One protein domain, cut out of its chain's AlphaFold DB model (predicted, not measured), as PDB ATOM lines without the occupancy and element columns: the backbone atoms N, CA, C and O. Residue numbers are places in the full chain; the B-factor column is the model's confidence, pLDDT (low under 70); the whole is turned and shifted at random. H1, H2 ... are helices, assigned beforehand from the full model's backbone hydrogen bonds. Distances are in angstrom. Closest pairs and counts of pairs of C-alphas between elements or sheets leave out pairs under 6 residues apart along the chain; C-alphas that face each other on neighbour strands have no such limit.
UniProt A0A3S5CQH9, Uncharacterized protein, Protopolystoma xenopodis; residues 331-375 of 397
ATOM      1  N   CYS A 331     -47.489 -30.200 -36.140       96.25
ATOM      2  CA  CYS A 331     -47.923 -29.208 -35.165       96.25
ATOM      3  C   CYS A 331     -48.420 -27.958 -35.894       96.25
ATOM      4  O   CYS A 331     -47.629 -27.209 -36.452       96.25
ATOM      5  N   ARG A 332     -49.724 -27.667 -35.829       93.38
ATOM      6  CA  ARG A 332     -50.327 -26.495 -36.500       93.38
ATOM      7  C   ARG A 332     -49.768 -25.145 -36.054       93.38
ATOM      8  O   ARG A 332     -49.996 -24.142 -36.715       93.38
ATOM      9  N   LEU A 333     -49.088 -25.103 -34.912       94.50
ATOM     10  CA  LEU A 333     -48.519 -23.868 -34.397       94.50
ATOM     11  C   LEU A 333     -47.134 -23.604 -34.967       94.50
ATOM     12  O   LEU A 333     -46.888 -22.472 -35.355       94.50
ATOM     13  N   CYS A 334     -46.230 -24.584 -34.991       95.38
ATOM     14  CA  CYS A 334     -44.855 -24.406 -35.483       95.38
ATOM     15  C   CYS A 334     -44.599 -25.012 -36.869       95.38
ATOM     16  O   CYS A 334     -43.499 -24.844 -37.379       95.38
ATOM     17  N   GLU A 335     -45.586 -25.697 -37.448       95.31
ATOM     18  CA  GLU A 335     -45.541 -26.379 -38.752       95.31
ATOM     19  C   GLU A 335     -44.451 -27.460 -38.859       95.31
ATOM     20  O   GLU A 335     -44.077 -27.884 -39.948       95.31
ATOM     21  N   VAL A 336     -43.963 -27.957 -37.719       96.50
ATOM     22  CA  VAL A 336     -42.996 -29.058 -37.668       96.50
ATOM     23  C   VAL A 336     -43.730 -30.391 -37.792       96.50
ATOM     24  O   VAL A 336     -44.709 -30.636 -37.082       96.50
ATOM     25  N   TRP A 337     -43.239 -31.240 -38.693       97.00
ATOM     26  CA  TRP A 337     -43.710 -32.607 -38.885       97.00
ATOM     27  C   TRP A 337     -43.085 -33.553 -37.858       97.00
ATOM     28  O   TRP A 337     -41.891 -33.463 -37.560       97.00
ATOM     29  N   TYR A 338     -43.894 -34.471 -37.344       96.31
ATOM     30  CA  TYR A 338     -43.484 -35.515 -36.416       96.31
ATOM     31  C   TYR A 338     -43.776 -36.894 -37.017       96.31
ATOM     32  O   TYR A 338     -44.774 -37.054 -37.716       96.31
ATOM     33  N   PRO A 339     -42.946 -37.907 -36.728       92.38
ATOM     34  CA  PRO A 339     -43.173 -39.257 -37.233       92.38
ATOM     35  C   PRO A 339     -44.321 -39.973 -36.506       92.38
ATOM     36  O   PRO A 339     -45.014 -40.777 -37.116       92.38
ATOM     37  N   ASP A 340     -44.563 -39.638 -35.231       92.00
ATOM     38  CA  ASP A 340     -45.533 -40.332 -34.381       92.00
ATOM     39  C   ASP A 340     -46.487 -39.370 -33.666       92.00
ATOM     40  O   ASP A 340     -46.102 -38.283 -33.217       92.00
ATOM     41  N   ALA A 341     -47.708 -39.848 -33.411       92.75
ATOM     42  CA  ALA A 341     -48.702 -39.140 -32.607       92.75
ATOM     43  C   ALA A 341     -48.203 -38.820 -31.185       92.75
ATOM     44  O   ALA A 341     -48.506 -37.756 -30.648       92.75
ATOM     45  N   PHE A 342     -47.406 -39.707 -30.574       94.12
ATOM     46  CA  PHE A 342     -46.846 -39.471 -29.239       94.12
ATOM     47  C   PHE A 342     -45.807 -38.352 -29.226       94.12
ATOM     48  O   PHE A 342     -45.761 -37.577 -28.271       94.12
ATOM     49  N   GLN A 343     -45.001 -38.232 -30.285       93.81
ATOM     50  CA  GLN A 343     -44.030 -37.145 -30.397       93.81
ATOM     51  C   GLN A 343     -44.741 -35.804 -30.576       93.81
ATOM     52  O   GLN A 343     -44.383 -34.828 -29.913       93.81
ATOM     53  N   LEU A 344     -45.807 -35.777 -31.384       95.56
ATOM     54  CA  LEU A 344     -46.658 -34.598 -31.517       95.56
ATOM     55  C   LEU A 344     -47.360 -34.244 -30.192       95.56
ATOM     56  O   LEU A 344     -47.395 -33.074 -29.815       95.56
ATOM     57  N   ALA A 345     -47.870 -35.232 -29.450       93.19
ATOM     58  CA  ALA A 345     -48.512 -35.017 -28.149       93.19
ATOM     59  C   ALA A 345     -47.526 -34.537 -27.067       93.19
ATOM     60  O   ALA A 345     -47.880 -33.722 -26.213       93.19
ATOM     61  N   GLY A 346     -46.281 -35.016 -27.105       93.44
ATOM     62  CA  GLY A 346     -45.202 -34.583 -26.216       93.44
ATOM     63  C   GLY A 346     -44.563 -33.249 -26.612       93.44
ATOM     64  O   GLY A 346     -43.771 -32.694 -25.840       93.44
ATOM     65  N   HIS A 347     -44.883 -32.709 -27.792       94.62
ATOM     66  CA  HIS A 347     -44.271 -31.488 -28.294       94.62
ATOM     67  C   HIS A 347     -44.723 -30.255 -27.498       94.62
ATOM     68  O   HIS A 347     -45.831 -29.738 -27.640       94.62
ATOM     69  N   LYS A 348     -43.809 -29.711 -26.689       93.12
ATOM     70  CA  LYS A 348     -43.987 -28.409 -26.034       93.12
ATOM     71  C   LYS A 348     -43.690 -27.296 -27.033       93.12
ATOM     72  O   LYS A 348     -42.559 -26.818 -27.120       93.12
ATOM     73  N   CYS A 349     -44.706 -26.888 -27.788       95.38
ATOM     74  CA  CYS A 349     -44.542 -25.840 -28.787       95.38
ATOM     75  C   CYS A 349     -44.140 -24.506 -28.128       95.38
ATOM     76  O   CYS A 349     -44.867 -24.013 -27.259       95.38
ATOM     77  N   PRO A 350     -43.030 -23.866 -28.548       87.75
ATOM     78  CA  PRO A 350     -42.602 -22.589 -27.977       87.75
ATOM     79  C   PRO A 350     -43.645 -21.485 -28.200       87.75
ATOM     80  O   PRO A 350     -43.795 -20.600 -27.359       87.75
ATOM     81  N   ARG A 351     -44.435 -21.580 -29.280       87.31
ATOM     82  CA  ARG A 351     -45.540 -20.651 -29.561       87.31
ATOM     83  C   ARG A 351     -46.702 -20.790 -28.566       87.31
ATOM     84  O   ARG A 351     -47.374 -19.801 -28.310       87.31
ATOM     85  N   MET A 352     -46.901 -21.958 -27.936       84.31
ATOM     86  CA  MET A 352     -47.891 -22.104 -26.852       84.31
ATOM     87  C   MET A 352     -47.426 -21.472 -25.543       84.31
ATOM     88  O   MET A 352     -48.242 -20.936 -24.801       84.31
ATOM     89  N   ALA A 353     -46.124 -21.520 -25.246       78.38
ATOM     90  CA  ALA A 353     -45.588 -21.013 -23.984       78.38
ATOM     91  C   ALA A 353     -45.702 -19.482 -23.846       78.38
ATOM     92  O   ALA A 353     -45.686 -18.968 -22.728       78.38
ATOM     93  N   LEU A 354     -45.831 -18.770 -24.968       68.50
ATOM     94  CA  LEU A 354     -45.958 -17.311 -25.022       68.50
ATOM     95  C   LEU A 354     -47.413 -16.823 -25.019       68.50
ATOM     96  O   LEU A 354     -47.650 -15.640 -24.786       68.50
ATOM     97  N   LEU A 355     -48.392 -17.714 -25.201       70.06
ATOM     98  CA  LEU A 355     -49.812 -17.394 -25.052       70.06
ATOM     99  C   LEU A 355     -50.196 -17.455 -23.568       70.06
ATOM    100  O   LEU A 355     -50.961 -18.309 -23.122       70.06
ATOM    101  N   ALA A 356     -49.635 -16.546 -22.773       68.31
ATOM    102  CA  ALA A 356     -50.214 -16.236 -21.478       68.31
ATOM    103  C   ALA A 356     -51.541 -15.517 -21.741       68.31
ATOM    104  O   ALA A 356     -51.554 -14.329 -22.056       68.31
ATOM    105  N   TYR A 357     -52.657 -16.244 -21.652       67.56
ATOM    106  CA  TYR A 357     -53.966 -15.603 -21.648       67.56
ATOM    107  C   TYR A 357     -54.002 -14.606 -20.486       67.56
ATOM    108  O   TYR A 357     -53.674 -14.989 -19.354       67.56
ATOM    109  N   PRO A 358     -54.359 -13.336 -20.736       73.06
ATOM    110  CA  PRO A 358     -54.561 -12.395 -19.653       73.06
ATOM    111  C   PRO A 358     -55.625 -12.968 -18.713       73.06
ATOM    112  O   PRO A 358     -56.650 -13.505 -19.134       73.06
ATOM    113  N   CYS A 359     -55.346 -12.904 -17.416       78.50
ATOM    114  CA  CYS A 359     -56.304 -13.251 -16.380       78.50
ATOM    115  C   CYS A 359     -57.520 -12.327 -16.522       78.50
ATOM    116  O   CYS A 359     -57.405 -11.140 -16.249       78.50
ATOM    117  N   ALA A 360     -58.689 -12.864 -16.881       78.12
ATOM    118  CA  ALA A 360     -59.925 -12.078 -17.018       78.12
ATOM    119  C   ALA A 360     -60.389 -11.394 -15.710       78.12
ATOM    120  O   ALA A 360     -61.291 -10.567 -15.723       78.12
ATOM    121  N   TYR A 361     -59.783 -11.744 -14.571       79.88
ATOM    122  CA  TYR A 361     -60.039 -11.128 -13.264       79.88
ATOM    123  C   TYR A 361     -58.990 -10.085 -12.874       79.88
ATOM    124  O   TYR A 361     -59.131  -9.398 -11.863       79.88
ATOM    125  N   CYS A 362     -57.882 -10.033 -13.605       73.69
ATOM    126  CA  CYS A 362     -56.717  -9.273 -13.230       73.69
ATOM    127  C   CYS A 362     -55.916  -8.937 -14.485       73.69
ATOM    128  O   CYS A 362     -54.999  -9.669 -14.844       73.69
ATOM    129  N   ASP A 363     -56.235  -7.804 -15.119       64.12
ATOM    130  CA  ASP A 363     -55.624  -7.268 -16.355       64.12
ATOM    131  C   ASP A 363     -54.103  -6.988 -16.271       64.12
ATOM    132  O   ASP A 363     -53.523  -6.264 -17.078       64.12
ATOM    133  N   LYS A 364     -53.400  -7.554 -15.286       58.78
ATOM    134  CA  LYS A 364     -51.945  -7.516 -15.186       58.78
ATOM    135  C   LYS A 364     -51.378  -8.732 -15.914       58.78
ATOM    136  O   LYS A 364     -51.368  -9.843 -15.393       58.78
ATOM    137  N   VAL A 365     -50.839  -8.480 -17.104       54.94
ATOM    138  CA  VAL A 365     -50.194  -9.443 -18.024       54.94
ATOM    139  C   VAL A 365     -48.855  -9.994 -17.493       54.94
ATOM    140  O   VAL A 365     -48.035 -10.522 -18.242       54.94
ATOM    141  N   SER A 366     -48.573  -9.871 -16.193       47.88
ATOM    142  CA  SER A 366     -47.330 -10.385 -15.633       47.88
ATOM    143  C   SER A 366     -47.453 -11.891 -15.429       47.88
ATOM    144  O   SER A 366     -48.322 -12.384 -14.711       47.88
ATOM    145  N   ILE A 367     -46.552 -12.627 -16.080       52.31
ATOM    146  CA  ILE A 367     -46.322 -14.063 -15.916       52.31
ATOM    147  C   ILE A 367     -45.992 -14.315 -14.436       52.31
ATOM    148  O   ILE A 367     -44.836 -14.316 -14.006       52.31
ATOM    149  N   CYS A 368     -47.029 -14.445 -13.613       42.38
ATOM    150  CA  CYS A 368     -46.904 -14.521 -12.171       42.38
ATOM    151  C   CYS A 368     -46.485 -15.945 -11.805       42.38
ATOM    152  O   CYS A 368     -47.312 -16.836 -11.595       42.38
ATOM    153  N   LYS A 369     -45.167 -16.160 -11.722       54.09
ATOM    154  CA  LYS A 369     -44.528 -17.443 -11.374       54.09
ATOM    155  C   LYS A 369     -45.032 -18.047 -10.047       54.09
ATOM    156  O   LYS A 369     -44.835 -19.234  -9.820       54.09
ATOM    157  N   LYS A 370     -45.717 -17.271  -9.193       46.03
ATOM    158  CA  LYS A 370     -46.221 -17.698  -7.874       46.03
ATOM    159  C   LYS A 370     -47.648 -18.274  -7.849       46.03
ATOM    160  O   LYS A 370     -48.002 -18.880  -6.846       46.03
ATOM    161  N   LYS A 371     -48.468 -18.146  -8.907       47.16
ATOM    162  CA  LYS A 371     -49.859 -18.677  -8.911       47.16
ATOM    163  C   LYS A 371     -50.060 -19.974  -9.715       47.16
ATOM    164  O   LYS A 371     -51.174 -20.493  -9.765       47.16
ATOM    165  N   ARG A 372     -49.000 -20.550 -10.301       43.47
ATOM    166  CA  ARG A 372     -49.105 -21.784 -11.111       43.47
ATOM    167  C   ARG A 372     -49.429 -23.039 -10.284       43.47
ATOM    168  O   ARG A 372     -50.011 -23.975 -10.816       43.47
ATOM    169  N   THR A 373     -49.139 -23.039  -8.982       44.47
ATOM    170  CA  THR A 373     -49.417 -24.172  -8.081       44.47
ATOM    171  C   THR A 373     -50.886 -24.321  -7.682       44.47
ATOM    172  O   THR A 373     -51.247 -25.378  -7.180       44.47
ATOM    173  N   ARG A 374     -51.756 -23.327  -7.928       45.56
ATOM    174  CA  ARG A 374     -53.189 -23.423  -7.571       45.56
ATOM    175  C   ARG A 374     -54.126 -23.600  -8.771       45.56
ATOM    176  O   ARG A 374     -55.161 -24.231  -8.623       45.56
ATOM    177  N   LEU A 375     -53.743 -23.120  -9.958       46.31
ATOM    178  CA  LEU A 375     -54.538 -23.282 -11.188       46.31
ATOM    179  C   LEU A 375     -54.371 -24.658 -11.853       46.31
ATOM    180  O   LEU A 375     -55.295 -25.125 -12.507       46.31
TER     181      LEU A 375
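Overview. This is residues 331 to 375 of the 397 residues of an uncharacterized protein of Protopolystoma xenopodis (UniProt A0A3S5CQH9). Little regular structure is here: a strung-out chain, mostly loop, has three short helices apart from one another. From Cys 331 a loop runs to one end near Pro 339, turns through H1 and H2 to a turn at the other end, residues 359 to 364, which sticks out, then folds back to the tail with H3. The 45 printed residues, all helix by class with 14 in H1, H2 and H3, are only just extended, close to loose, with radius of gyration of the C-alphas 14.3 A and spans of 40 by 20 by 14 A.

Along the chain. Find C-alpha 341 at (-48.702, -39.140, -32.607); H1 runs from there to residue 346, 8.6 A. H2, residues 350 to 353, spans 5.2 A. H3, residues 372 to 375, spans 5.6 A and ends at (-54.538, -23.282, -11.188).

Arrangement. H1, H2 and H3 are apart from each other. In H1 every O i to N i+4 pair is within hydrogen-bond range; H2 and H3 are too short for one.

Size, cuts and confidence. Look at Pro 339 and Cys 362, whose C-alphas are farthest apart, 40.7 A. The printed part has no cut. H1 to H2 is a tight link, H2 to H3 a long one. Mean pLDDT of the printed part is 76.4; residues 354, 356 to 357 and 363 to 375 are under 70.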